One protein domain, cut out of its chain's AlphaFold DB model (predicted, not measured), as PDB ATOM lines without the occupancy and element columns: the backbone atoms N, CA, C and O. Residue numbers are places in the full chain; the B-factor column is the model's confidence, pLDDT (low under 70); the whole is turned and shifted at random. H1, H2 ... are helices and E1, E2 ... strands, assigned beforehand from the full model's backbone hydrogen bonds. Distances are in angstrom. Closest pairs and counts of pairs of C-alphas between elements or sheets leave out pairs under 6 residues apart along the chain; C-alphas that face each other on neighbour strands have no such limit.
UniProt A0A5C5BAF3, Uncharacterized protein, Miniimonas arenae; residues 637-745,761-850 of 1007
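This is residues 637 to 745 and 761 to 850 of the 1007 residues of an uncharacterized protein of Miniimonas arenae (UniProt A0A5C5BAF3). A twisted sheet of six strands stands in the middle, with H1 slantwise and H6 across on one face and the short H3 on the other. Beyond its E1 and E2 side, H1 runs into a cluster of helices with H2, H7, H8 and H9; at the other side, H4 and H5 form a pair near E5 and E6. The 199 printed residues hold nine named helices and six named strands, in the order H1 H2 E1 E2 E3 E4 H3 E5 E6 H4 H5 H6 H7 H8 H9. The sheet is antiparallel, in the order E1 - E2 - E3 - E4 - E5 - E6, and the class is mixed. The whole is compact, with a radius of gyration of the C-alphas of 17.9 A and spans of 52 by 48 by 30 A.

H1, residues 637 to 654, begins at C-alpha 637 (-9.330, -40.284, 10.549) and is 25.7 A long. H2 is residues 661 to 665 and E1 670 to 672. E2, residues 692 to 699, is 21.8 A long; E3, 702 to 708, 19.0 A; E4, 714 to 719, 16.8 A. H3 is residues 740 to 745. E5, residues 763 to 770, is 20.0 A long, and E6 is 773 to 776. H4, residues 778 to 789, is 16.3 A long. H5 is 794 to 798, H6 805 to 811, H7 820 to 823 and H8 826 to 832. H9, residues 839 to 849, is 15.6 A long and ends at C-alpha 849 (-20.359, -45.959, 12.245).

E1 to E4 form a meander, each strand the antiparallel neighbour of the one before. N 672 and O 692 are 2.9 A apart, N 697 and O 704 2.8 A, N 705 and O 717 2.8 A, N 716 and O 767 2.7 A, and N 775 and O 768 2.7 A, each within hydrogen-bond range. H1 is on the sheet at a height of 6.8 A. H6 is on the same face at 8.6 A, and H3 on the opposite face at 9.2 A. H4 stands at the sheet's level and touches H5, with C-alphas 784 and 794 closest at 4.5 A. H8 only grazes the sheet with residues 828 to 832. H1 touches H9 at a steep tilt of 46 degrees, opposite ways; C-alphas 649 and 845 are closest, 5.4 A. H1 touches H2 with residues 648 to 652 alone, closest at C-alphas 648 and 665, 6.0 A. H9 touches H7, closest at C-alphas 842 and 820, 4.9 A. Every O i to N i+4 pair is within hydrogen-bond range in the helices other than H7, which is too short for such a pair.

The farthest C-alphas, of Ala 658 and Arg 789, are 56.4 A apart. Residues 746 to 760 are not printed, and C-alphas 745 and 761 are 15.4 A apart across this cut. The links E1 to E2 and E4 to H3 are long. Mean pLDDT of the printed part is 78.7; 47 residues are under 70, among them 673 to 690.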
ATOM      1  N   TRP A 637      -8.155 -39.525  10.959       76.94
ATOM      2  CA  TRP A 637      -9.330 -40.284  10.549       76.94
ATOM      3  C   TRP A 637      -9.626 -41.430  11.509       76.94
ATOM      4  O   TRP A 637     -10.776 -41.609  11.902       76.94
ATOM      5  N   GLU A 638      -8.604 -42.155  11.961       78.38
ATOM      6  CA  GLU A 638      -8.783 -43.170  13.000       78.38
ATOM      7  C   GLU A 638      -9.305 -42.549  14.304       78.38
ATOM      8  O   GLU A 638     -10.249 -43.077  14.893       78.38
ATOM      9  N   LEU A 639      -8.761 -41.398  14.718       83.31
ATOM     10  CA  LEU A 639      -9.248 -40.651  15.880       83.31
ATOM     11  C   LEU A 639     -10.728 -40.320  15.735       83.31
ATOM     12  O   LEU A 639     -11.519 -40.582  16.638       83.31
ATOM     13  N   ARG A 640     -11.101 -39.775  14.580       81.50
ATOM     14  CA  ARG A 640     -12.475 -39.410  14.251       81.50
ATOM     15  C   ARG A 640     -13.427 -40.604  14.329       81.50
ATOM     16  O   ARG A 640     -14.480 -40.498  14.957       81.50
ATOM     17  N   TRP A 641     -13.044 -41.739  13.743       81.75
ATOM     18  CA  TRP A 641     -13.834 -42.971  13.773       81.75
ATOM     19  C   TRP A 641     -14.015 -43.487  15.209       81.75
ATOM     20  O   TRP A 641     -15.146 -43.705  15.645       81.75
ATOM     21  N   ARG A 642     -12.924 -43.606  15.981       85.75
ATOM     22  CA  ARG A 642     -12.962 -44.083  17.379       85.75
ATOM     23  C   ARG A 642     -13.803 -43.169  18.266       85.75
ATOM     24  O   ARG A 642     -14.638 -43.645  19.031       85.75
ATOM     25  N   ALA A 643     -13.613 -41.859  18.129       85.56
ATOM     26  CA  ALA A 643     -14.356 -40.847  18.867       85.56
ATOM     27  C   ALA A 643     -15.870 -40.958  18.611       85.56
ATOM     28  O   ALA A 643     -16.648 -40.953  19.563       85.56
ATOM     29  N   ARG A 644     -16.287 -41.157  17.349       82.19
ATOM     30  CA  ARG A 644     -17.701 -41.351  16.985       82.19
ATOM     31  C   ARG A 644     -18.281 -42.634  17.574       82.19
ATOM     32  O   ARG A 644     -19.402 -42.614  18.069       82.19
ATOM     33  N   VAL A 645     -17.539 -43.746  17.538       85.00
ATOM     34  CA  VAL A 645     -17.987 -45.011  18.151       85.00
ATOM     35  C   VAL A 645     -18.247 -44.815  19.645       85.00
ATOM     36  O   VAL A 645     -19.283 -45.253  20.142       85.00
ATOM     37  N   ILE A 646     -17.341 -44.129  20.345       87.25
ATOM     38  CA  ILE A 646     -17.472 -43.844  21.778       87.25
ATOM     39  C   ILE A 646     -18.681 -42.941  22.051       87.25
ATOM     40  O   ILE A 646     -19.480 -43.252  22.928       87.25
ATOM     41  N   GLU A 647     -18.857 -41.860  21.293       84.25
ATOM     42  CA  GLU A 647     -19.971 -40.919  21.477       84.25
ATOM     43  C   GLU A 647     -21.337 -41.579  21.217       84.25
ATOM     44  O   GLU A 647     -22.259 -41.474  22.027       84.25
ATOM     45  N   ASN A 648     -21.442 -42.347  20.131       82.88
ATOM     46  CA  ASN A 648     -22.631 -43.131  19.793       82.88
ATOM     47  C   ASN A 648     -22.978 -44.140  20.886       82.88
ATOM     48  O   ASN A 648     -24.143 -44.307  21.252       82.88
ATOM     49  N   LEU A 649     -21.963 -44.821  21.413       85.38
ATOM     50  CA  LEU A 649     -22.149 -45.792  22.476       85.38
ATOM     51  C   LEU A 649     -22.572 -45.120  23.784       85.38
ATOM     52  O   LEU A 649     -23.463 -45.632  24.455       85.38
ATOM     53  N   ALA A 650     -22.012 -43.952  24.108       83.44
ATOM     54  CA  ALA A 650     -22.440 -43.154  25.253       83.44
ATOM     55  C   ALA A 650     -23.919 -42.753  25.130       83.44
ATOM     56  O   ALA A 650     -24.680 -42.903  26.085       83.44
ATOM     57  N   ALA A 651     -24.363 -42.330  23.944       81.19
ATOM     58  CA  ALA A 651     -25.765 -42.002  23.699       81.19
ATOM     59  C   ALA A 651     -26.703 -43.211  23.856       81.19
ATOM     60  O   ALA A 651     -27.800 -43.070  24.389       81.19
ATOM     61  N   LEU A 652     -26.279 -44.408  23.438       82.62
ATOM     62  CA  LEU A 652     -27.046 -45.643  23.644       82.62
ATOM     63  C   LEU A 652     -27.038 -46.125  25.099       82.62
ATOM     64  O   LEU A 652     -28.001 -46.753  25.535       82.62
ATOM     65  N   ALA A 653     -25.952 -45.880  25.830       82.44
ATOM     66  CA  ALA A 653     -25.791 -46.316  27.213       82.44
ATOM     67  C   ALA A 653     -26.535 -45.403  28.203       82.44
ATOM     68  O   ALA A 653     -27.067 -45.885  29.201       82.44
ATOM     69  N   HIS A 654     -26.603 -44.101  27.911       79.44
ATOM     70  CA  HIS A 654     -27.310 -43.099  28.717       79.44
ATOM     71  C   HIS A 654     -28.706 -42.739  28.187       79.44
ATOM     72  O   HIS A 654     -29.442 -42.008  28.847       79.44
ATOM     73  N   GLY A 655     -29.068 -43.211  26.993       73.75
ATOM     74  CA  GLY A 655     -30.362 -42.952  26.370       73.75
ATOM     75  C   GLY A 655     -31.510 -43.724  27.021       73.75
ATOM     76  O   GLY A 655     -31.314 -44.745  27.677       73.75
ATOM     77  N   ASP A 656     -32.738 -43.246  26.804       70.88
ATOM     78  CA  ASP A 656     -33.940 -43.967  27.226       70.88
ATOM     79  C   ASP A 656     -34.036 -45.306  26.464       70.88
ATOM     80  O   ASP A 656     -34.150 -45.290  25.233       70.88
ATOM     81  N   PRO A 657     -34.030 -46.468  27.149       67.62
ATOM     82  CA  PRO A 657     -34.111 -47.779  26.503       67.62
ATOM     83  C   PRO A 657     -35.417 -47.997  25.717       67.62
ATOM     84  O   PRO A 657     -35.503 -48.944  24.933       67.62
ATOM     85  N   ALA A 658     -36.437 -47.151  25.905       68.12
ATOM     86  CA  ALA A 658     -37.662 -47.157  25.107       68.12
ATOM     87  C   ALA A 658     -37.498 -46.525  23.711       68.12
ATOM     88  O   ALA A 658     -38.346 -46.744  22.838       68.12
ATOM     89  N   VAL A 659     -36.433 -45.750  23.474       72.25
ATOM     90  CA  VAL A 659     -36.135 -45.147  22.172       72.25
ATOM     91  C   VAL A 659     -35.358 -46.153  21.313       72.25
ATOM     92  O   VAL A 659     -34.304 -46.635  21.730       72.25
ATOM     93  N   PRO A 660     -35.830 -46.479  20.096       70.88
ATOM     94  CA  PRO A 660     -35.091 -47.344  19.186       70.88
ATOM     95  C   PRO A 660     -33.663 -46.828  18.919       70.88
ATOM     96  O   PRO A 660     -33.508 -45.636  18.646       70.88
ATOM     97  N   PRO A 661     -32.637 -47.703  18.887       68.62
ATOM     98  CA  PRO A 661     -31.233 -47.303  18.745       68.62
ATOM     99  C   PRO A 661     -30.951 -46.361  17.569       68.62
ATOM    100  O   PRO A 661     -30.214 -45.396  17.720       68.62
ATOM    101  N   HIS A 662     -31.586 -46.584  16.414       66.75
ATOM    102  CA  HIS A 662     -31.416 -45.725  15.236       66.75
ATOM    103  C   HIS A 662     -31.851 -44.268  15.485       66.75
ATOM    104  O   HIS A 662     -31.160 -43.354  15.056       66.75
ATOM    105  N   LEU A 663     -32.929 -44.037  16.245       64.88
ATOM    106  CA  LEU A 663     -33.407 -42.688  16.585       64.88
ATOM    107  C   LEU A 663     -32.560 -42.009  17.666       64.88
ATOM    108  O   LEU A 663     -32.497 -40.781  17.709       64.88
ATOM    109  N   ALA A 664     -31.945 -42.794  18.555       67.31
ATOM    110  CA  ALA A 664     -31.007 -42.280  19.545       67.31
ATOM    111  C   ALA A 664     -29.693 -41.836  18.882       67.31
ATOM    112  O   ALA A 664     -29.176 -40.777  19.218       67.31
ATOM    113  N   LEU A 665     -29.202 -42.608  17.907       68.06
ATOM    114  CA  LEU A 665     -27.944 -42.367  17.192       68.06
ATOM    115  C   LEU A 665     -28.009 -41.176  16.219       68.06
ATOM    116  O   LEU A 665     -27.041 -40.426  16.118       68.06
ATOM    117  N   ASP A 666     -29.161 -40.929  15.586       61.06
ATOM    118  CA  ASP A 666     -29.359 -39.780  14.683       61.06
ATOM    119  C   ASP A 666     -29.250 -38.407  15.390       61.06
ATOM    120  O   ASP A 666     -29.165 -37.373  14.731       61.06
ATOM    121  N   ARG A 667     -29.251 -38.368  16.733       58.12
ATOM    122  CA  ARG A 667     -29.192 -37.131  17.540       58.12
ATOM    123  C   ARG A 667     -27.805 -36.794  18.093       58.12
ATOM    124  O   ARG A 667     -27.663 -35.782  18.771       58.12
ATOM    125  N   VAL A 668     -26.809 -37.648  17.864       61.50
ATOM    126  CA  VAL A 668     -25.547 -37.634  18.622       61.50
ATOM    127  C   VAL A 668     -24.509 -36.682  18.030       61.50
ATOM    128  O   VAL A 668     -23.818 -35.986  18.769       61.50
ATOM    129  N   ALA A 669     -24.413 -36.603  16.702       57.50
ATOM    130  CA  ALA A 669     -23.385 -35.804  16.045       57.50
ATOM    131  C   ALA A 669     -23.866 -34.366  15.800       57.50
ATOM    132  O   ALA A 669     -24.829 -34.145  15.068       57.50
ATOM    133  N   THR A 670     -23.162 -33.384  16.369       66.31
ATOM    134  CA  THR A 670     -23.387 -31.967  16.043       66.31
ATOM    135  C   THR A 670     -22.356 -31.525  15.009       66.31
ATOM    136  O   THR A 670     -21.170 -31.370  15.317       66.31
ATOM    137  N   GLU A 671     -22.796 -31.336  13.767       70.12
ATOM    138  CA  GLU A 671     -22.010 -30.603  12.778       70.12
ATOM    139  C   GLU A 671     -22.026 -29.121  13.146       70.12
ATOM    140  O   GLU A 671     -23.088 -28.519  13.310       70.12
ATOM    141  N   VAL A 672     -20.844 -28.539  13.308       70.00
ATOM    142  CA  VAL A 672     -20.683 -27.123  13.625       70.00
ATOM    143  C   VAL A 672     -20.253 -26.415  12.348       70.00
ATOM    144  O   VAL A 672     -19.251 -26.774  11.721       70.00
ATOM    145  N   ALA A 673     -21.041 -25.425  11.928       66.19
ATOM    146  CA  ALA A 673     -20.644 -24.536  10.846       66.19
ATOM    147  C   ALA A 673     -19.449 -23.683  11.291       66.19
ATOM    148  O   ALA A 673     -19.329 -23.344  12.470       66.19
ATOM    149  N   TRP A 674     -18.587 -23.296  10.351       67.00
ATOM    150  CA  TRP A 674     -17.578 -22.291  10.669       67.00
ATOM    151  C   TRP A 674     -18.269 -20.987  11.072       67.00
ATOM    152  O   TRP A 674     -19.247 -20.588  10.430       67.00
ATOM    153  N   PRO A 675     -17.793 -20.319  12.129       64.38
ATOM    154  CA  PRO A 675     -18.349 -19.040  12.527       64.38
ATOM    155  C   PRO A 675     -18.154 -18.009  11.413       64.38
ATOM    156  O   PRO A 675     -17.144 -18.003  10.712       64.38
ATOM    157  N   ALA A 676     -19.125 -17.103  11.264       60.88
ATOM    158  CA  ALA A 676     -19.143 -16.116  10.181       60.88
ATOM    159  C   ALA A 676     -17.909 -15.191  10.158       60.88
ATOM    160  O   ALA A 676     -17.586 -14.630   9.116       60.88
ATOM    161  N   SER A 677     -17.220 -15.045  11.295       57.16
ATOM    162  CA  SER A 677     -15.987 -14.267  11.448       57.16
ATOM    163  C   SER A 677     -14.733 -14.954  10.895       57.16
ATOM    164  O   SER A 677     -13.730 -14.282  10.694       57.16
ATOM    165  N   ALA A 678     -14.770 -16.269  10.664       60.47
ATOM    166  CA  ALA A 678     -13.652 -17.056  10.140       60.47
ATOM    167  C   ALA A 678     -14.181 -18.212   9.265       60.47
ATOM    168  O   ALA A 678     -14.113 -19.376   9.663       60.47
ATOM    169  N   PRO A 679     -14.785 -17.919   8.097       62.78
ATOM    170  CA  PRO A 679     -15.338 -18.953   7.234       62.78
ATOM    171  C   PRO A 679     -14.217 -19.813   6.643       62.78
ATOM    172  O   PRO A 679     -13.233 -19.282   6.129       62.78
ATOM    173  N   ALA A 680     -14.380 -21.138   6.650       65.56
ATOM    174  CA  ALA A 680     -13.434 -22.004   5.957       65.56
ATOM    175  C   ALA A 680     -13.364 -21.687   4.463       65.56
ATOM    176  O   ALA A 680     -14.385 -21.485   3.794       65.56
ATOM    177  N   THR A 681     -12.145 -21.743   3.930       64.44
ATOM    178  CA  THR A 681     -11.914 -21.725   2.489       64.44
ATOM    179  C   THR A 681     -12.641 -22.912   1.856       64.44
ATOM    180  O   THR A 681     -12.500 -24.044   2.333       64.44
ATOM    181  N   PRO A 682     -13.425 -22.692   0.786       64.31
ATOM    182  CA  PRO A 682     -14.022 -23.792   0.060       64.31
ATOM    183  C   PRO A 682     -12.962 -24.774  -0.437       64.31
ATOM    184  O   PRO A 682     -11.850 -24.370  -0.784       64.31
ATOM    185  N   LEU A 683     -13.309 -26.061  -0.511       58.84
ATOM    186  CA  LEU A 683     -12.410 -27.065  -1.093       58.84
ATOM    187  C   LEU A 683     -11.973 -26.622  -2.502       58.84
ATOM    188  O   LEU A 683     -12.787 -26.086  -3.255       58.84
ATOM    189  N   GLU A 684     -10.708 -26.851  -2.874       52.62
ATOM    190  CA  GLU A 684     -10.142 -26.403  -4.158       52.62
ATOM    191  C   GLU A 684     -11.043 -26.823  -5.342       52.62
ATOM    192  O   GLU A 684     -11.282 -28.010  -5.582       52.62
ATOM    193  N   GLY A 685     -11.579 -25.845  -6.084       50.53
ATOM    194  CA  GLY A 685     -12.496 -26.092  -7.207       50.53
ATOM    195  C   GLY A 685     -13.957 -26.378  -6.823       50.53
ATOM    196  O   GLY A 685     -14.754 -26.736  -7.690       50.53
ATOM    197  N   SER A 686     -14.333 -26.195  -5.559       54.69
ATOM    198  CA  SER A 686     -15.687 -26.369  -5.035       54.69
ATOM    199  C   SER A 686     -16.227 -25.086  -4.390       54.69
ATOM    200  O   SER A 686     -15.482 -24.163  -4.077       54.69
ATOM    201  N   ARG A 687     -17.550 -25.017  -4.195       56.53
ATOM    202  CA  ARG A 687     -18.232 -23.959  -3.420       56.53
ATOM    203  C   ARG A 687     -18.572 -24.386  -1.988       56.53
ATOM    204  O   ARG A 687     -19.157 -23.603  -1.250       56.53
ATOM    205  N   ILE A 688     -18.246 -25.620  -1.615       56.00
ATOM    206  CA  ILE A 688     -18.564 -26.189  -0.300       56.00
ATOM    207  C   ILE A 688     -17.624 -25.610   0.735       56.00
ATOM    208  O   ILE A 688     -16.410 -25.778   0.607       56.00
ATOM    209  N   GLN A 689     -18.186 -25.021   1.782       64.19
ATOM    210  CA  GLN A 689     -17.443 -24.749   3.001       64.19
ATOM    211  C   GLN A 689     -17.422 -26.031   3.844       64.19
ATOM    212  O   GLN A 689     -18.493 -26.521   4.207       64.19
ATOM    213  N   PRO A 690     -16.247 -26.623   4.117       63.50
ATOM    214  CA  PRO A 690     -16.173 -27.823   4.946       63.50
ATOM    215  C   PRO A 690     -16.723 -27.511   6.340       63.50
ATOM    216  O   PRO A 690     -16.360 -26.491   6.897       63.50
ATOM    217  N   THR A 691     -17.562 -28.355   6.935       70.81
ATOM    218  CA  THR A 691     -18.010 -28.196   8.336       70.81
ATOM    219  C   THR A 691     -16.968 -28.729   9.326       70.81
ATOM    220  O   THR A 691     -15.993 -29.383   8.939       70.81
ATOM    221  N   VAL A 692     -17.135 -28.443  10.616       76.94
ATOM    222  CA  VAL A 692     -16.314 -29.026  11.684       76.94
ATOM    223  C   VAL A 692     -17.149 -30.028  12.452       76.94
ATOM    224  O   VAL A 692     -18.278 -29.743  12.855       76.94
ATOM    225  N   ARG A 693     -16.583 -31.208  12.698       79.56
ATOM    226  CA  ARG A 693     -17.246 -32.188  13.546       79.56
ATOM    227  C   ARG A 693     -16.865 -31.959  14.998       79.56
ATOM    228  O   ARG A 693     -15.682 -32.041  15.329       79.56
ATOM    229  N   ARG A 694     -17.860 -31.723  15.851       85.31
ATOM    230  CA  ARG A 694     -17.685 -31.665  17.303       85.31
ATOM    231  C   ARG A 694     -18.064 -33.010  17.913       85.31
ATOM    232  O   ARG A 694     -19.155 -33.503  17.646       85.31
ATOM    233  N   ILE A 695     -17.168 -33.580  18.714       83.62
ATOM    234  CA  ILE A 695     -17.386 -34.840  19.437       83.62
ATOM    235  C   ILE A 695     -17.056 -34.631  20.911       83.62
ATOM    236  O   ILE A 695     -16.021 -34.035  21.226       83.62
ATOM    237  N   ARG A 696     -17.901 -35.130  21.818       85.56
ATOM    238  CA  ARG A 696     -17.626 -35.112  23.263       85.56
ATOM    239  C   ARG A 696     -17.373 -36.514  23.797       85.56
ATOM    240  O   ARG A 696     -18.186 -37.416  23.630       85.56
ATOM    241  N   ILE A 697     -16.252 -36.682  24.489       85.44
ATOM    242  CA  ILE A 697     -15.845 -37.946  25.098       85.44
ATOM    243  C   ILE A 697     -15.660 -37.738  26.593       85.44
ATOM    244  O   ILE A 697     -14.929 -36.848  27.023       85.44
ATOM    245  N   ARG A 698     -16.282 -38.600  27.392       85.31
ATOM    246  CA  ARG A 698     -15.963 -38.718  28.810       85.31
ATOM    247  C   ARG A 698     -14.785 -39.678  28.979       85.31
ATOM    248  O   ARG A 698     -14.783 -40.780  28.437       85.31
ATOM    249  N   ALA A 699     -13.785 -39.247  29.733       86.19
ATOM    250  CA  ALA A 699     -12.649 -40.054  30.137       86.19
ATOM    251  C   ALA A 699     -12.459 -39.912  31.648       86.19
ATOM    252  O   ALA A 699     -11.832 -38.969  32.121       86.19
ATOM    253  N   GLU A 700     -13.029 -40.857  32.398       85.75
ATOM    254  CA  GLU A 700     -13.094 -40.831  33.862       85.75
ATOM    255  C   GLU A 700     -13.835 -39.586  34.375       85.75
ATOM    256  O   GLU A 700     -15.028 -39.426  34.110       85.75
ATOM    257  N   ASP A 701     -13.163 -38.722  35.129       83.88
ATOM    258  CA  ASP A 701     -13.675 -37.457  35.649       83.88
ATOM    259  C   ASP A 701     -13.497 -36.290  34.668       83.88
ATOM    260  O   ASP A 701     -13.906 -35.181  34.984       83.88
ATOM    261  N   ILE A 702     -12.926 -36.511  33.482       86.06
ATOM    262  CA  ILE A 702     -12.576 -35.455  32.525       86.06
ATOM    263  C   ILE A 702     -13.460 -35.556  31.285       86.06
ATOM    264  O   ILE A 702     -13.713 -36.642  30.761       86.06
ATOM    265  N   VAL A 703     -13.924 -34.413  30.786       86.12
ATOM    266  CA  VAL A 703     -14.647 -34.328  29.514       86.12
ATOM    267  C   VAL A 703     -13.734 -33.721  28.464       86.12
ATOM    268  O   VAL A 703     -13.253 -32.601  28.617       86.12
ATOM    269  N   TRP A 704     -13.525 -34.462  27.384       89.38
ATOM    270  CA  TRP A 704     -12.798 -34.025  26.205       89.38
ATOM    271  C   TRP A 704     -13.772 -33.590  25.116       89.38
ATOM    272  O   TRP A 704     -14.696 -34.327  24.775       89.38
ATOM    273  N   THR A 705     -13.557 -32.409  24.544       88.38
ATOM    274  CA  THR A 705     -14.255 -31.954  23.337       88.38
ATOM    275  C   THR A 705     -13.264 -31.890  22.185       88.38
ATOM    276  O   THR A 705     -12.240 -31.212  22.275       88.38
ATOM    277  N   LEU A 706     -13.585 -32.600  21.109       90.25
ATOM    278  CA  LEU A 706     -12.785 -32.717  19.901       90.25
ATOM    279  C   LEU A 706     -13.480 -31.953  18.774       90.25
ATOM    280  O   LEU A 706     -14.633 -32.240  18.459       90.25
ATOM    281  N   HIS A 707     -12.769 -31.022  18.153       87.88
ATOM    282  CA  HIS A 707     -13.165 -30.342  16.926       87.88
ATOM    283  C   HIS A 707     -12.285 -30.873  15.799       87.88
ATOM    284  O   HIS A 707     -11.082 -30.634  15.798       87.88
ATOM    285  N   LEU A 708     -12.867 -31.636  14.876       84.19
ATOM    286  CA  LEU A 708     -12.145 -32.332  13.811       84.19
ATOM    287  C   LEU A 708     -12.539 -31.736  12.460       84.19
ATOM    288  O   LEU A 708     -13.710 -31.801  12.062       84.19
ATOM    289  N   THR A 709     -11.573 -31.157  11.754       79.19
ATOM    290  CA  THR A 709     -11.793 -30.518  10.453       79.19
ATOM    291  C   THR A 709     -11.571 -31.511   9.301       79.19
ATOM    292  O   THR A 709     -11.065 -32.624   9.467       79.19
ATOM    293  N   HIS A 710     -11.971 -31.117   8.091       72.81
ATOM    294  CA  HIS A 710     -11.799 -31.926   6.877       72.81
ATOM    295  C   HIS A 710     -10.387 -31.856   6.276       72.81
ATOM    296  O   HIS A 710     -10.026 -32.713   5.468       72.81
ATOM    297  N   ASP A 711      -9.603 -30.846   6.647       68.31
ATOM    298  CA  ASP A 711      -8.234 -30.603   6.174       68.31
ATOM    299  C   ASP A 711      -7.170 -31.204   7.108       68.31
ATOM    300  O   ASP A 711      -5.994 -30.870   7.007       68.31
ATOM    301  N   ARG A 712      -7.573 -32.155   7.967       75.12
ATOM    302  CA  ARG A 712      -6.720 -32.891   8.922       75.12
ATOM    303  C   ARG A 712      -6.228 -32.072  10.118       75.12
ATOM    304  O   ARG A 712      -5.415 -32.587  10.889       75.12
ATOM    305  N   ARG A 713      -6.747 -30.858  10.301       82.44
ATOM    306  CA  ARG A 713      -6.552 -30.064  11.513       82.44
ATOM    307  C   ARG A 713      -7.534 -30.480  12.605       82.44
ATOM    308  O   ARG A 713      -8.552 -31.138  12.365       82.44
ATOM    309  N   ALA A 714      -7.202 -30.144  13.841       87.06
ATOM    310  CA  ALA A 714      -8.076 -30.435  14.965       87.06
ATOM    311  C   ALA A 714      -7.781 -29.568  16.177       87.06
ATOM    312  O   ALA A 714      -6.679 -29.057  16.322       87.06
ATOM    313  N   VAL A 715      -8.760 -29.477  17.075       91.31
ATOM    314  CA  VAL A 715      -8.592 -28.909  18.413       91.31
ATOM    315  C   VAL A 715      -9.185 -29.873  19.435       91.31
ATOM    316  O   VAL A 715     -10.335 -30.293  19.315       91.31
ATOM    317  N   LEU A 716      -8.401 -30.230  20.443       92.19
ATOM    318  CA  LEU A 716      -8.794 -31.020  21.599       92.19
ATOM    319  C   LEU A 716      -8.797 -30.104  22.812       92.19
ATOM    320  O   LEU A 716      -7.816 -29.422  23.087       92.19
ATOM    321  N   THR A 717      -9.886 -30.131  23.561       90.81
ATOM    322  CA  THR A 717     -10.003 -29.386  24.812       90.81
ATOM    323  C   THR A 717     -10.427 -30.331  25.916       90.81
ATOM    324  O   THR A 717     -11.313 -31.159  25.694       90.81
ATOM    325  N   SER A 718      -9.815 -30.226  27.090       89.00
ATOM    326  CA  SER A 718     -10.231 -30.979  28.273       89.00
ATOM    327  C   SER A 718     -10.850 -30.055  29.314       89.00
ATOM    328  O   SER A 718     -10.488 -28.883  29.428       89.00
ATOM    329  N   ARG A 719     -11.832 -30.576  30.053       85.06
ATOM    330  CA  ARG A 719     -12.484 -29.898  31.177       85.06
ATOM    331  C   ARG A 719     -12.635 -30.871  32.333       85.06
ATOM    332  O   ARG A 719     -13.212 -31.950  32.161       85.06
ATOM    333  N   ARG A 720     -12.175 -30.467  33.515       78.56
ATOM    334  CA  ARG A 720     -12.445 -31.173  34.771       78.56
ATOM    335  C   ARG A 720     -13.595 -30.485  35.527       78.56
ATOM    336  O   ARG A 720     -13.498 -29.298  35.841       78.56
ATOM    337  N   PRO A 721     -14.683 -31.200  35.860       66.38
ATOM    338  CA  PRO A 721     -15.758 -30.672  36.690       66.38
ATOM    339  C   PRO A 721     -15.228 -30.212  38.056       66.38
ATOM    340  O   PRO A 721     -14.581 -30.983  38.763       66.38
ATOM    341  N   GLY A 722     -15.522 -28.967  38.440       57.47
ATOM    342  CA  GLY A 722     -15.147 -28.409  39.746       57.47
ATOM    343  C   GLY A 722     -13.722 -27.851  39.857       57.47
ATOM    344  O   GLY A 722     -13.331 -27.468  40.958       57.47
ATOM    345  N   ALA A 723     -12.957 -27.785  38.761       59.28
ATOM    346  CA  ALA A 723     -11.682 -27.068  38.729       59.28
ATOM    347  C   ALA A 723     -11.885 -25.552  38.936       59.28
ATOM    348  O   ALA A 723     -12.919 -24.998  38.548       59.28
ATOM    349  N   SER A 724     -10.911 -24.883  39.561       53.69
ATOM    350  CA  SER A 724     -10.916 -23.422  39.699       53.69
ATOM    351  C   SER A 724     -10.821 -22.766  38.322       53.69
ATOM    352  O   SER A 724     -10.074 -23.267  37.484       53.69
ATOM    353  N   PRO A 725     -11.553 -21.669  38.063       53.16
ATOM    354  CA  PRO A 725     -11.500 -21.005  36.774       53.16
ATOM    355  C   PRO A 725     -10.110 -20.427  36.508       53.16
ATOM    356  O   PRO A 725      -9.753 -19.404  37.078       53.16
ATOM    357  N   THR A 726      -9.345 -21.081  35.638       54.44
ATOM    358  CA  THR A 726      -8.311 -20.415  34.840       54.44
ATOM    359  C   THR A 726      -9.031 -19.622  33.752       54.44
ATOM    360  O   THR A 726     -10.031 -20.105  33.204       54.44
ATOM    361  N   GLU A 727      -8.586 -18.402  33.450       59.06
ATOM    362  CA  GLU A 727      -9.197 -17.617  32.379       59.06
ATOM    363  C   GLU A 727      -9.035 -18.380  31.057       59.06
ATOM    364  O   GLU A 727      -7.936 -18.599  30.557       59.06
ATOM    365  N   ALA A 728     -10.150 -18.842  30.482       62.88
ATOM    366  CA  ALA A 728     -10.142 -19.632  29.250       62.88
ATOM    367  C   ALA A 728      -9.519 -18.875  28.060       62.88
ATOM    368  O   ALA A 728      -9.184 -19.494  27.056       62.88
ATOM    369  N   ALA A 729      -9.388 -17.548  28.163       65.88
ATOM    370  CA  ALA A 729      -8.716 -16.709  27.183       65.88
ATOM    371  C   ALA A 729      -7.208 -16.992  27.112       65.88
ATOM    372  O   ALA A 729      -6.689 -17.072  25.999       65.88
ATOM    373  N   ASP A 730      -6.566 -17.221  28.258       73.00
ATOM    374  CA  ASP A 730      -5.123 -17.449  28.366       73.00
ATOM    375  C   ASP A 730      -4.759 -18.799  27.741       73.00
ATOM    376  O   ASP A 730      -3.923 -18.890  26.850       73.00
ATOM    377  N   LEU A 731      -5.478 -19.873  28.079       79.75
ATOM    378  CA  LEU A 731      -5.203 -21.205  27.517       79.75
ATOM    379  C   LEU A 731      -5.391 -21.311  25.991       79.75
ATOM    380  O   LEU A 731      -4.975 -22.313  25.407       79.75
ATOM    381  N   LEU A 732      -6.026 -20.323  25.352       83.38
ATOM    382  CA  LEU A 732      -6.229 -20.255  23.901       83.38
ATOM    383  C   LEU A 732      -5.158 -19.431  23.168       83.38
ATOM    384  O   LEU A 732      -5.233 -19.310  21.945       83.38
ATOM    385  N   GLU A 733      -4.199 -18.851  23.883       83.88
ATOM    386  CA  GLU A 733      -3.045 -18.167  23.295       83.88
ATOM    387  C   GLU A 733      -2.175 -19.140  22.479       83.88
ATOM    388  O   GLU A 733      -2.056 -20.317  22.817       83.88
ATOM    389  N   GLY A 734      -1.645 -18.694  21.340       80.75
ATOM    390  CA  GLY A 734      -0.926 -19.552  20.383       80.75
ATOM    391  C   GLY A 734      -1.807 -20.429  19.481       80.75
ATOM    392  O   GLY A 734      -1.333 -20.979  18.490       80.75
ATOM    393  N   LEU A 735      -3.115 -20.548  19.754       86.19
ATOM    394  CA  LEU A 735      -4.028 -21.276  18.868       86.19
ATOM    395  C   LEU A 735      -4.253 -20.487  17.559       86.19
ATOM    396  O   LEU A 735      -4.597 -19.302  17.635       86.19
ATOM    397  N   PRO A 736      -4.169 -21.122  16.365       85.38
ATOM    398  CA  PRO A 736      -4.419 -20.446  15.096       85.38
ATOM    399  C   PRO A 736      -5.742 -19.677  15.094       85.38
ATOM    400  O   PRO A 736      -6.780 -20.170  15.555       85.38
ATOM    401  N   SER A 737      -5.705 -18.450  14.569       78.94
ATOM    402  CA  SER A 737      -6.817 -17.498  14.666       78.94
ATOM    403  C   SER A 737      -8.106 -17.997  14.014       78.94
ATOM    404  O   SER A 737      -9.191 -17.579  14.408       78.94
ATOM    405  N   ASP A 738      -8.007 -18.885  13.027       74.88
ATOM    406  CA  ASP A 738      -9.149 -19.513  12.369       74.88
ATOM    407  C   ASP A 738      -9.706 -20.714  13.156       74.88
ATOM    408  O   ASP A 738     -10.910 -20.962  13.109       74.88
ATOM    409  N   LEU A 739      -8.887 -21.413  13.951       80.81
ATOM    410  CA  LEU A 739      -9.328 -22.510  14.823       80.81
ATOM    411  C   LEU A 739      -9.908 -22.026  16.161       80.81
ATOM    412  O   LEU A 739     -10.817 -22.659  16.705       80.81
ATOM    413  N   ARG A 740      -9.431 -20.893  16.686       80.56
ATOM    414  CA  ARG A 740      -9.878 -20.314  17.968       80.56
ATOM    415  C   ARG A 740     -11.400 -20.118  18.082       80.56
ATOM    416  O   ARG A 740     -11.967 -20.506  19.110       80.56
ATOM    417  N   PRO A 741     -12.112 -19.615  17.057       76.00
ATOM    418  CA  PRO A 741     -13.564 -19.462  17.092       76.00
ATOM    419  C   PRO A 741     -14.352 -20.766  17.299       76.00
ATOM    420  O   PRO A 741     -15.460 -20.714  17.830       76.00
ATOM    421  N   LEU A 742     -13.800 -21.930  16.927       75.38
ATOM    422  CA  LEU A 742     -14.459 -23.233  17.112       75.38
ATOM    423  C   LEU A 742     -14.631 -23.578  18.596       75.38
ATOM    424  O   LEU A 742     -15.622 -24.196  18.991       75.38
ATOM    425  N   VAL A 743     -13.687 -23.138  19.429       75.81
ATOM    426  CA  VAL A 743     -13.754 -23.327  20.879       75.81
ATOM    427  C   VAL A 743     -14.732 -22.328  21.503       75.81
ATOM    428  O   VAL A 743     -15.589 -22.735  22.277       75.81
ATOM    429  N   VAL A 744     -14.679 -21.052  21.099       64.31
ATOM    430  CA  VAL A 744     -15.447 -19.949  21.717       64.31
ATOM    431  C   VAL A 744     -16.939 -19.956  21.349       64.31
ATOM    432  O   VAL A 744     -17.792 -19.757  22.210       64.31
ATOM    433  N   ALA A 745     -17.293 -20.204  20.082       52.28
ATOM    434  CA  ALA A 745     -18.689 -20.156  19.617       52.28
ATOM    435  C   ALA A 745     -19.564 -21.279  20.205       52.28
ATOM    436  O   ALA A 745     -20.790 -21.203  20.208       52.28
ATOM    437  N   ALA A 761     -17.544 -25.280  33.142       53.69
ATOM    438  CA  ALA A 761     -16.270 -25.666  33.748       53.69
ATOM    439  C   ALA A 761     -15.085 -25.074  32.957       53.69
ATOM    440  O   ALA A 761     -15.124 -25.087  31.721       53.69
ATOM    441  N   PRO A 762     -14.036 -24.582  33.638       67.31
ATOM    442  CA  PRO A 762     -12.864 -24.023  32.977       67.31
ATOM    443  C   PRO A 762     -12.102 -25.077  32.174       67.31
ATOM    444  O   PRO A 762     -12.154 -26.276  32.469       67.31
ATOM    445  N   LEU A 763     -11.407 -24.610  31.138       79.12
ATOM    446  CA  LEU A 763     -10.507 -25.442  30.345       79.12
ATOM    447  C   LEU A 763      -9.327 -25.897  31.210       79.12
ATOM    448  O   LEU A 763      -8.813 -25.129  32.016       79.12
ATOM    449  N   SER A 764      -8.925 -27.154  31.042       82.88
ATOM    450  CA  SER A 764      -7.776 -27.755  31.731       82.88
ATOM    451  C   SER A 764      -6.598 -28.003  30.785       82.88
ATOM    452  O   SER A 764      -5.459 -28.002  31.227       82.88
ATOM    453  N   ALA A 765      -6.854 -28.217  29.491       88.81
ATOM    454  CA  ALA A 765      -5.825 -28.309  28.458       88.81
ATOM    455  C   ALA A 765      -6.410 -27.999  27.077       88.81
ATOM    456  O   ALA A 765      -7.584 -28.294  26.812       88.81
ATOM    457  N   VAL A 766      -5.573 -27.463  26.189       91.62
ATOM    458  CA  VAL A 766      -5.877 -27.217  24.777       91.62
ATOM    459  C   VAL A 766      -4.727 -27.749  23.926       91.62
ATOM    460  O   VAL A 766      -3.614 -27.238  23.963       91.62
ATOM    461  N   PHE A 767      -5.009 -28.770  23.123       92.75
ATOM    462  CA  PHE A 767      -4.093 -29.235  22.088       92.75
ATOM    463  C   PHE A 767      -4.703 -28.958  20.729       92.75
ATOM    464  O   PHE A 767      -5.909 -29.113  20.543       92.75
ATOM    465  N   TYR A 768      -3.885 -28.615  19.753       91.69
ATOM    466  CA  TYR A 768      -4.338 -28.469  18.382       91.69
ATOM    467  C   TYR A 768      -3.439 -29.238  17.438       91.69
ATOM    468  O   TYR A 768      -2.350 -29.678  17.783       91.69
ATOM    469  N   ARG A 769      -3.937 -29.480  16.240       87.19
ATOM    470  CA  ARG A 769      -3.181 -30.088  15.163       87.19
ATOM    471  C   ARG A 769      -3.246 -29.131  14.000       87.19
ATOM    472  O   ARG A 769      -4.327 -28.937  13.446       87.19
ATOM    473  N   ASP A 770      -2.100 -28.574  13.650       77.56
ATOM    474  CA  ASP A 770      -1.922 -27.779  12.446       77.56
ATOM    475  C   ASP A 770      -0.838 -28.436  11.586       77.56
ATOM    476  O   ASP A 770       0.256 -28.755  12.056       77.56
ATOM    477  N   GLY A 771      -1.194 -28.797  10.356       71.44
ATOM    478  CA  GLY A 771      -0.373 -29.666   9.515       71.44
ATOM    479  C   GLY A 771      -0.208 -31.107  10.042       71.44
ATOM    480  O   GLY A 771      -1.164 -31.888  10.142       71.44
ATOM    481  N   GLY A 772       1.044 -31.516  10.267       71.94
ATOM    482  CA  GLY A 772       1.446 -32.916  10.458       71.94
ATOM    483  C   GLY A 772       1.456 -33.437  11.899       71.94
ATOM    484  O   GLY A 772       1.504 -34.657  12.079       71.94
ATOM    485  N   HIS A 773       1.374 -32.567  12.908       81.00
ATOM    486  CA  HIS A 773       1.724 -32.903  14.296       81.00
ATOM    487  C   HIS A 773       0.743 -32.296  15.304       81.00
ATOM    488  O   HIS A 773       0.107 -31.282  15.018       81.00
ATOM    489  N   TRP A 774       0.589 -32.933  16.469       86.88
ATOM    490  CA  TRP A 774      -0.133 -32.332  17.598       86.88
ATOM    491  C   TRP A 774       0.740 -31.305  18.311       86.88
ATOM    492  O   TRP A 774       1.948 -31.485  18.416       86.88
ATOM    493  N   ARG A 775       0.099 -30.249  18.798       89.19
ATOM    494  CA  ARG A 775       0.711 -29.050  19.350       89.19
ATOM    495  C   ARG A 775      -0.004 -28.618  20.608       89.19
ATOM    496  O   ARG A 775      -1.214 -28.830  20.734       89.19
ATOM    497  N   ALA A 776       0.748 -28.058  21.536       91.38
ATOM    498  CA  ALA A 776       0.214 -27.426  22.729       91.38
ATOM    499  C   ALA A 776       0.128 -25.912  22.524       91.38
ATOM    500  O   ALA A 776       0.833 -25.355  21.690       91.38
ATOM    501  N   THR A 777      -0.762 -25.255  23.259       90.50
ATOM    502  CA  THR A 777      -0.842 -23.791  23.257       90.50
ATOM    503  C   THR A 777       0.345 -23.164  23.986       90.50
ATOM    504  O   THR A 777       0.979 -23.814  24.824       90.50
ATOM    505  N   ASP A 778       0.632 -21.893  23.699       88.56
ATOM    506  CA  ASP A 778       1.825 -21.203  24.212       88.56
ATOM    507  C   ASP A 778       1.863 -21.194  25.742       88.56
ATOM    508  O   ASP A 778       2.900 -21.468  26.344       88.56
ATOM    509  N   ASN A 779       0.710 -21.002  26.387       87.31
ATOM    510  CA  ASN A 779       0.619 -21.034  27.846       87.31
ATOM    511  C   ASN A 779       0.858 -22.431  28.436       87.31
ATOM    512  O   ASN A 779       1.524 -22.554  29.461       87.31
ATOM    513  N   MET A 780       0.421 -23.503  27.768       90.31
ATOM    514  CA  MET A 780       0.764 -24.863  28.203       90.31
ATOM    515  C   MET A 780       2.261 -25.155  28.040       90.31
ATOM    516  O   MET A 780       2.867 -25.829  28.875       90.31
ATOM    517  N   LEU A 781       2.877 -24.635  26.977       91.25
ATOM    518  CA  LEU A 781       4.321 -24.715  26.772       91.25
ATOM    519  C   LEU A 781       5.084 -23.875  27.816       91.25
ATOM    520  O   LEU A 781       6.123 -24.319  28.305       91.25
ATOM    521  N   ALA A 782       4.551 -22.724  28.232       89.50
ATOM    522  CA  ALA A 782       5.102 -21.902  29.309       89.50
ATOM    523  C   ALA A 782       5.008 -22.590  30.684       89.50
ATOM    524  O   ALA A 782       5.960 -22.543  31.467       89.50
ATOM    525  N   GLU A 783       3.916 -23.302  30.973       88.38
ATOM    526  CA  GLU A 783       3.800 -24.144  32.172       88.38
ATOM    527  C   GLU A 783       4.806 -25.306  32.152       88.38
ATOM    528  O   GLU A 783       5.465 -25.586  33.157       88.38
ATOM    529  N   ALA A 784       4.985 -25.953  30.995       90.06
ATOM    530  CA  ALA A 784       5.998 -26.992  30.815       90.06
ATOM    531  C   ALA A 784       7.423 -26.435  31.005       90.06
ATOM    532  O   ALA A 784       8.258 -27.075  31.652       90.06
ATOM    533  N   ARG A 785       7.691 -25.209  30.531       91.06
ATOM    534  CA  ARG A 785       8.936 -24.469  30.796       91.06
ATOM    535  C   ARG A 785       9.144 -24.227  32.287       91.06
ATOM    536  O   ARG A 785      10.236 -24.492  32.789       91.06
ATOM    537  N   ALA A 786       8.120 -23.754  32.996       90.69
ATOM    538  CA  ALA A 786       8.191 -23.523  34.436       90.69
ATOM    539  C   ALA A 786       8.510 -24.820  35.198       90.69
ATOM    540  O   ALA A 786       9.405 -24.833  36.041       90.69
ATOM    541  N   ALA A 787       7.869 -25.935  34.832       87.50
ATOM    542  CA  ALA A 787       8.182 -27.248  35.393       87.50
ATOM    543  C   ALA A 787       9.639 -27.669  35.123       87.50
ATOM    544  O   ALA A 787      10.320 -28.135  36.039       87.50
ATOM    545  N   GLY A 788      10.141 -27.438  33.905       84.38
ATOM    546  CA  GLY A 788      11.540 -27.687  33.543       84.38
ATOM    547  C   GLY A 788      12.535 -26.887  34.386       84.38
ATOM    548  O   GLY A 788      13.527 -27.438  34.859       84.38
ATOM    549  N   ARG A 789      12.246 -25.606  34.655       84.62
ATOM    550  CA  ARG A 789      13.069 -24.748  35.534       84.62
ATOM    551  C   ARG A 789      13.110 -25.237  36.982       84.62
ATOM    552  O   ARG A 789      14.103 -25.031  37.673       84.62
ATOM    553  N   GLU A 790      12.054 -25.904  37.433       86.19
ATOM    554  CA  GLU A 790      11.982 -26.542  38.751       86.19
ATOM    555  C   GLU A 790      12.648 -27.932  38.792       86.19
ATOM    556  O   GLU A 790      12.620 -28.597  39.829       86.19
ATOM    557  N   GLY A 791      13.239 -28.395  37.683       80.12
ATOM    558  CA  GLY A 791      13.877 -29.709  37.573       80.12
ATOM    559  C   GLY A 791      12.894 -30.877  37.425       80.12
ATOM    560  O   GLY A 791      13.274 -32.026  37.655       80.12
ATOM    561  N   ARG A 792      11.633 -30.607  37.067       86.00
ATOM    562  CA  ARG A 792      10.627 -31.626  36.714       86.00
ATOM    563  C   ARG A 792      10.643 -31.871  35.203       86.00
ATOM    564  O   ARG A 792      11.020 -30.984  34.447       86.00
ATOM    565  N   ASP A 793      10.212 -33.051  34.755       84.81
ATOM    566  CA  ASP A 793      10.103 -33.355  33.321       84.81
ATOM    567  C   ASP A 793       8.997 -32.491  32.672       84.81
ATOM    568  O   ASP A 793       7.822 -32.625  33.044       84.81
ATOM    569  N   PRO A 794       9.323 -31.617  31.697       90.12
ATOM    570  CA  PRO A 794       8.335 -30.817  30.974       90.12
ATOM    571  C   PRO A 794       7.234 -31.656  30.315       90.12
ATOM    572  O   PRO A 794       6.090 -31.208  30.233       90.12
ATOM    573  N   LEU A 795       7.530 -32.892  29.893       89.50
ATOM    574  CA  LEU A 795       6.531 -33.789  29.301       89.50
ATOM    575  C   LEU A 795       5.525 -34.300  30.331       89.50
ATOM    576  O   LEU A 795       4.357 -34.497  29.989       89.50
ATOM    577  N   GLU A 796       5.947 -34.516  31.580       88.06
ATOM    578  CA  GLU A 796       5.037 -34.911  32.658       88.06
ATOM    579  C   GLU A 796       4.073 -33.782  33.013       88.06
ATOM    580  O   GLU A 796       2.906 -34.056  33.296       88.06
ATOM    581  N   ALA A 797       4.531 -32.526  32.960       87.81
ATOM    582  CA  ALA A 797       3.672 -31.357  33.128       87.81
ATOM    583  C   ALA A 797       2.688 -31.222  31.954       87.81
ATOM    584  O   ALA A 797       1.474 -31.168  32.163       87.81
ATOM    585  N   LEU A 798       3.203 -31.271  30.722       89.62
ATOM    586  CA  LEU A 798       2.418 -31.073  29.504       89.62
ATOM    587  C   LEU A 798       1.365 -32.171  29.279       89.62
ATOM    588  O   LEU A 798       0.229 -31.895  28.898       89.62
ATOM    589  N   TYR A 799       1.722 -33.433  29.533       90.00
ATOM    590  CA  TYR A 799       0.851 -34.600  29.348       90.00
ATOM    591  C   TYR A 799       0.353 -35.184  30.674       90.00
ATOM    592  O   TYR A 799       0.124 -36.395  30.787       90.00
ATOM    593  N   SER A 800       0.174 -34.322  31.674       89.38
ATOM    594  CA  SER A 800      -0.200 -34.704  33.032       89.38
ATOM    595  C   SER A 800      -1.579 -35.375  33.128       89.38
ATOM    596  O   SER A 800      -2.454 -35.266  32.259       89.38
ATOM    597  N   ALA A 801      -1.812 -36.056  34.255       86.00
ATOM    598  CA  ALA A 801      -3.139 -36.551  34.628       86.00
ATOM    599  C   ALA A 801      -4.140 -35.419  34.936       86.00
ATOM    600  O   ALA A 801      -5.345 -35.673  34.986       86.00
ATOM    601  N   GLU A 802      -3.647 -34.196  35.154       83.12
ATOM    602  CA  GLU A 802      -4.454 -32.990  35.320       83.12
ATOM    603  C   GLU A 802      -4.963 -32.467  33.977       83.12
ATOM    604  O   GLU A 802      -6.166 -32.258  33.832       83.12
ATOM    605  N   ALA A 803      -4.095 -32.426  32.963       84.88
ATOM    606  CA  ALA A 803      -4.483 -32.178  31.575       84.88
ATOM    607  C   ALA A 803      -5.429 -33.267  31.025       84.88
ATOM    608  O   ALA A 803      -6.202 -33.022  30.097       84.88
ATOM    609  N   GLY A 804      -5.382 -34.477  31.598       87.75
ATOM    610  CA  GLY A 804      -6.262 -35.603  31.273       87.75
ATOM    611  C   GLY A 804      -5.780 -36.493  30.130       87.75
ATOM    612  O   GLY A 804      -6.541 -37.317  29.610       87.75
ATOM    613  N   VAL A 805      -4.532 -36.314  29.694       89.56
ATOM    614  CA  VAL A 805      -3.959 -37.000  28.526       89.56
ATOM    615  C   VAL A 805      -3.844 -38.520  28.736       89.56
ATOM    616  O   VAL A 805      -4.222 -39.272  27.828       89.56
ATOM    617  N   PRO A 806      -3.404 -39.036  29.905       89.31
ATOM    618  CA  PRO A 806      -3.381 -40.477  30.162       89.31
ATOM    619  C   PRO A 806      -4.774 -41.122  30.116       89.31
ATOM    620  O   PRO A 806      -4.915 -42.264  29.675       89.31
ATOM    621  N   GLN A 807      -5.809 -40.416  30.575       90.06
ATOM    622  CA  GLN A 807      -7.209 -40.844  30.537       90.06
ATOM    623  C   GLN A 807      -7.700 -40.906  29.087       90.06
ATOM    624  O   GLN A 807      -8.232 -41.934  28.664       90.06
ATOM    625  N   LEU A 808      -7.439 -39.856  28.298       90.12
ATOM    626  CA  LEU A 808      -7.798 -39.794  26.880       90.12
ATOM    627  C   LEU A 808      -7.167 -40.939  26.079       90.12
ATOM    628  O   LEU A 808      -7.866 -41.659  25.365       90.12
ATOM    629  N   ARG A 809      -5.855 -41.158  26.234       87.31
ATOM    630  CA  ARG A 809      -5.112 -42.232  25.545       87.31
ATOM    631  C   ARG A 809      -5.679 -43.623  25.850       87.31
ATOM    632  O   ARG A 809      -5.709 -44.478  24.962       87.31
ATOM    633  N   ARG A 810      -6.126 -43.849  27.093       86.06
ATOM    634  CA  ARG A 810      -6.753 -45.107  27.527       86.06
ATOM    635  C   ARG A 810      -8.136 -45.297  26.911       86.06
ATOM    636  O   ARG A 810      -8.393 -46.361  26.361       86.06
ATOM    637  N   VAL A 811      -8.990 -44.272  26.957       88.00
ATOM    638  CA  VAL A 811     -10.346 -44.323  26.383       88.00
ATOM    639  C   VAL A 811     -10.310 -44.511  24.872       88.00
ATOM    640  O   VAL A 811     -11.017 -45.354  24.340       88.00
ATOM    641  N   LEU A 812      -9.422 -43.815  24.165       86.50
ATOM    642  CA  LEU A 812      -9.273 -44.009  22.723       86.50
ATOM    643  C   LEU A 812      -8.715 -45.399  22.358       86.50
ATOM    644  O   LEU A 812      -8.698 -45.754  21.181       86.50
ATOM    645  N   GLY A 813      -8.278 -46.210  23.330       73.00
ATOM    646  CA  GLY A 813      -7.838 -47.586  23.108       73.00
ATOM    647  C   GLY A 813      -6.606 -47.672  22.208       73.00
ATOM    648  O   GLY A 813      -6.585 -48.483  21.277       73.00
ATOM    649  N   ARG A 814      -5.606 -46.805  22.431       65.12
ATOM    650  CA  ARG A 814      -4.377 -46.726  21.619       65.12
ATOM    651  C   ARG A 814      -3.769 -48.122  21.399       65.12
ATOM    652  O   ARG A 814      -3.440 -48.815  22.358       65.12
ATOM    653  N   GLY A 815      -3.613 -48.519  20.132       59.34
ATOM    654  CA  GLY A 815      -3.024 -49.808  19.740       59.34
ATOM    655  C   GLY A 815      -3.918 -51.037  19.959       59.34
ATOM    656  O   GLY A 815      -3.460 -52.160  19.763       59.34
ATOM    657  N   GLN A 816      -5.180 -50.854  20.357       71.62
ATOM    658  CA  GLN A 816      -6.155 -51.929  20.538       71.62
ATOM    659  C   GLN A 816      -7.249 -51.875  19.469       71.62
ATOM    660  O   GLN A 816      -7.633 -50.801  19.000       71.62
ATOM    661  N   GLN A 817      -7.786 -53.043  19.114       76.94
ATOM    662  CA  GLN A 817      -8.958 -53.149  18.250       76.94
ATOM    663  C   GLN A 817     -10.227 -52.797  19.044       76.94
ATOM    664  O   GLN A 817     -10.498 -53.394  20.092       76.94
ATOM    665  N   MET A 818     -11.032 -51.860  18.532       81.69
ATOM    666  CA  MET A 818     -12.354 -51.559  19.090       81.69
ATOM    667  C   MET A 818     -13.352 -52.647  18.688       81.69
ATOM    668  O   MET A 818     -13.980 -52.582  17.636       81.69
ATOM    669  N   SER A 819     -13.458 -53.681  19.521       85.25
ATOM    670  CA  SER A 819     -14.418 -54.774  19.347       85.25
ATOM    671  C   SER A 819     -15.599 -54.627  20.313       85.25
ATOM    672  O   SER A 819     -15.428 -54.024  21.378       85.25
ATOM    673  N   PRO A 820     -16.765 -55.244  20.032       87.44
ATOM    674  CA  PRO A 820     -17.878 -55.267  20.982       87.44
ATOM    675  C   PRO A 820     -17.462 -55.784  22.364       87.44
ATOM    676  O   PRO A 820     -17.927 -55.283  23.383       87.44
ATOM    677  N   ARG A 821     -16.527 -56.745  22.410       87.19
ATOM    678  CA  ARG A 821     -15.970 -57.292  23.652       87.19
ATOM    679  C   ARG A 821     -15.141 -56.265  24.424       87.19
ATOM    680  O   ARG A 821     -15.277 -56.196  25.635       87.19
ATOM    681  N   THR A 822     -14.295 -55.498  23.737       87.31
ATOM    682  CA  THR A 822     -13.463 -54.456  24.361       87.31
ATOM    683  C   THR A 822     -14.345 -53.350  24.945       87.31
ATOM    684  O   THR A 822     -14.163 -52.939  26.083       87.31
ATOM    685  N   LEU A 823     -15.342 -52.903  24.175       87.50
ATOM    686  CA  LEU A 823     -16.224 -51.793  24.546       87.50
ATOM    687  C   LEU A 823     -17.217 -52.143  25.670       87.50
ATOM    688  O   LEU A 823     -17.623 -51.252  26.411       87.50
ATOM    689  N   SER A 824     -17.594 -53.421  25.804       89.50
ATOM    690  CA  SER A 824     -18.479 -53.931  26.871       89.50
ATOM    691  C   SER A 824     -17.730 -54.474  28.094       89.50
ATOM    692  O   SER A 824     -18.352 -54.949  29.044       89.50
ATOM    693  N   GLU A 825     -16.395 -54.426  28.107       91.00
ATOM    694  CA  GLU A 825     -15.619 -54.843  29.273       91.00
ATOM    695  C   GLU A 825     -15.918 -53.916  30.458       91.00
ATOM    696  O   GLU A 825     -15.740 -52.704  30.351       91.00
ATOM    697  N   ALA A 826     -16.330 -54.480  31.601       85.88
ATOM    698  CA  ALA A 826     -16.805 -53.716  32.760       85.88
ATOM    699  C   ALA A 826     -15.851 -52.579  33.169       85.88
ATOM    700  O   ALA A 826     -16.287 -51.450  33.366       85.88
ATOM    701  N   GLY A 827     -14.538 -52.843  33.200       84.81
ATOM    702  CA  GLY A 827     -13.549 -51.820  33.540       84.81
ATOM    703  C   GLY A 827     -13.428 -50.703  32.496       84.81
ATOM    704  O   GLY A 827     -13.209 -49.551  32.861       84.81
ATOM    705  N   TYR A 828     -13.550 -51.010  31.202       87.00
ATOM    706  CA  TYR A 828     -13.538 -49.991  30.149       87.00
ATOM    707  C   TYR A 828     -14.837 -49.177  30.157       87.00
ATOM    708  O   TYR A 828     -14.787 -47.946  30.077       87.00
ATOM    709  N   ALA A 829     -15.981 -49.851  30.305       86.81
ATOM    710  CA  ALA A 829     -17.298 -49.230  30.294       86.81
ATOM    711  C   ALA A 829     -17.505 -48.291  31.492       86.81
ATOM    712  O   ALA A 829     -17.932 -47.152  31.315       86.81
ATOM    713  N   GLU A 830     -17.093 -48.709  32.691       85.25
ATOM    714  CA  GLU A 830     -17.122 -47.871  33.893       85.25
ATOM    715  C   GLU A 830     -16.258 -46.609  33.732       85.25
ATOM    716  O   GLU A 830     -16.711 -45.507  34.032       85.25
ATOM    717  N   ARG A 831     -15.036 -46.730  33.195       83.38
ATOM    718  CA  ARG A 831     -14.132 -45.577  33.017       83.38
ATOM    719  C   ARG A 831     -14.567 -44.612  31.911       83.38
ATOM    720  O   ARG A 831     -14.339 -43.411  32.034       83.38
ATOM    721  N   THR A 832     -15.151 -45.124  30.831       83.19
ATOM    722  CA  THR A 832     -15.486 -44.328  29.636       83.19
ATOM    723  C   THR A 832     -16.905 -43.769  29.701       83.19
ATOM    724  O   THR A 832     -17.134 -42.609  29.374       83.19
ATOM    725  N   PHE A 833     -17.862 -44.578  30.156       84.44
ATOM    726  CA  PHE A 833     -19.288 -44.244  30.159       84.44
ATOM    727  C   PHE A 833     -19.845 -44.073  31.578       84.44
ATOM    728  O   PHE A 833     -20.846 -43.400  31.768       84.44
ATOM    729  N   GLY A 834     -19.218 -44.651  32.609       82.31
ATOM    730  CA  GLY A 834     -19.760 -44.619  33.977       82.31
ATOM    731  C   GLY A 834     -20.996 -45.503  34.177       82.31
ATOM    732  O   GLY A 834     -21.621 -45.450  35.234       82.31
ATOM    733  N   VAL A 835     -21.350 -46.310  33.174       84.81
ATOM    734  CA  VAL A 835     -22.476 -47.251  33.172       84.81
ATOM    735  C   VAL A 835     -22.067 -48.549  32.478       84.81
ATOM    736  O   VAL A 835     -21.128 -48.569  31.679       84.81
ATOM    737  N   GLU A 836     -22.764 -49.646  32.779       86.62
ATOM    738  CA  GLU A 836     -22.551 -50.911  32.076       86.62
ATOM    739  C   GLU A 836     -23.005 -50.813  30.614       86.62
ATOM    740  O   GLU A 836     -24.052 -50.246  30.304       86.62
ATOM    741  N   VAL A 837     -22.222 -51.413  29.717       88.31
ATOM    742  CA  VAL A 837     -22.513 -51.486  28.285       88.31
ATOM    743  C   VAL A 837     -22.664 -52.943  27.876       88.31
ATOM    744  O   VAL A 837     -21.788 -53.767  28.135       88.31
ATOM    745  N   THR A 838     -23.755 -53.267  27.187       89.31
ATOM    746  CA  THR A 838     -23.970 -54.616  26.648       89.31
ATOM    747  C   THR A 838     -23.209 -54.831  25.329       89.31
ATOM    748  O   THR A 838     -23.027 -53.886  24.556       89.31
ATOM    749  N   PRO A 839     -22.803 -56.076  25.001       88.19
ATOM    750  CA  PRO A 839     -22.207 -56.391  23.702       88.19
ATOM    751  C   PRO A 839     -23.086 -55.993  22.508       88.19
ATOM    752  O   PRO A 839     -22.554 -55.591  21.477       88.19
ATOM    753  N   ASP A 840     -24.412 -56.054  22.657       86.38
ATOM    754  CA  ASP A 840     -25.369 -55.690  21.606       86.38
ATOM    755  C   ASP A 840     -25.406 -54.172  21.369       86.38
ATOM    756  O   ASP A 840     -25.415 -53.730  20.221       86.38
ATOM    757  N   GLN A 841     -25.355 -53.357  22.434       86.88
ATOM    758  CA  GLN A 841     -25.202 -51.898  22.317       86.88
ATOM    759  C   GLN A 841     -23.869 -51.534  21.654       86.88
ATOM    760  O   GLN A 841     -23.832 -50.678  20.770       86.88
ATOM    761  N   ALA A 842     -22.782 -52.208  22.043       87.00
ATOM    762  CA  ALA A 842     -21.467 -51.990  21.448       87.00
ATOM    763  C   ALA A 842     -21.432 -52.378  19.960       87.00
ATOM    764  O   ALA A 842     -20.862 -51.648  19.147       87.00
ATOM    765  N   LEU A 843     -22.069 -53.493  19.587       86.31
ATOM    766  CA  LEU A 843     -22.208 -53.912  18.194       86.31
ATOM    767  C   LEU A 843     -23.040 -52.904  17.391       86.31
ATOM    768  O   LEU A 843     -22.599 -52.479  16.330       86.31
ATOM    769  N   ALA A 844     -24.182 -52.458  17.922       83.25
ATOM    770  CA  ALA A 844     -25.038 -51.474  17.261       83.25
ATOM    771  C   ALA A 844     -24.316 -50.134  17.019       83.25
ATOM    772  O   ALA A 844     -24.443 -49.552  15.941       83.25
ATOM    773  N   ALA A 845     -23.520 -49.658  17.984       83.19
ATOM    774  CA  ALA A 845     -22.705 -48.452  17.823       83.19
ATOM    775  C   ALA A 845     -21.630 -48.618  16.732       83.19
ATOM    776  O   ALA A 845     -21.456 -47.728  15.898       83.19
ATOM    777  N   LEU A 846     -20.939 -49.765  16.709       82.06
ATOM    778  CA  LEU A 846     -19.925 -50.083  15.700       82.06
ATOM    779  C   LEU A 846     -20.525 -50.207  14.295       82.06
ATOM    780  O   LEU A 846     -19.963 -49.650  13.353       82.06
ATOM    781  N   GLU A 847     -21.660 -50.894  14.147       79.44
ATOM    782  CA  GLU A 847     -22.362 -51.067  12.869       79.44
ATOM    783  C   GLU A 847     -22.895 -49.742  12.320       79.44
ATOM    784  O   GLU A 847     -22.835 -49.513  11.113       79.44
ATOM    785  N   HIS A 848     -23.359 -48.842  13.190       77.06
ATOM    786  CA  HIS A 848     -23.844 -47.530  12.769       77.06
ATOM    787  C   HIS A 848     -22.724 -46.646  12.202       77.06
ATOM    788  O   HIS A 848     -22.933 -45.952  11.210       77.06
ATOM    789  N   VAL A 849     -21.524 -46.679  12.795       73.38
ATOM    790  CA  VAL A 849     -20.359 -45.959  12.245       73.38
ATOM    791  C   VAL A 849     -19.793 -46.671  11.016       73.38
ATOM    792  O   VAL A 849     -19.342 -46.027  10.074       73.38
ATOM    793  N   SER A 850     -19.832 -48.003  11.008       64.50
ATOM    794  CA  SER A 850     -19.268 -48.853   9.954       64.50
ATOM    795  C   SER A 850     -20.267 -49.183   8.842       64.50
ATOM    796  O   SER A 850     -20.119 -50.215   8.185       64.50
TER     797      SER A 850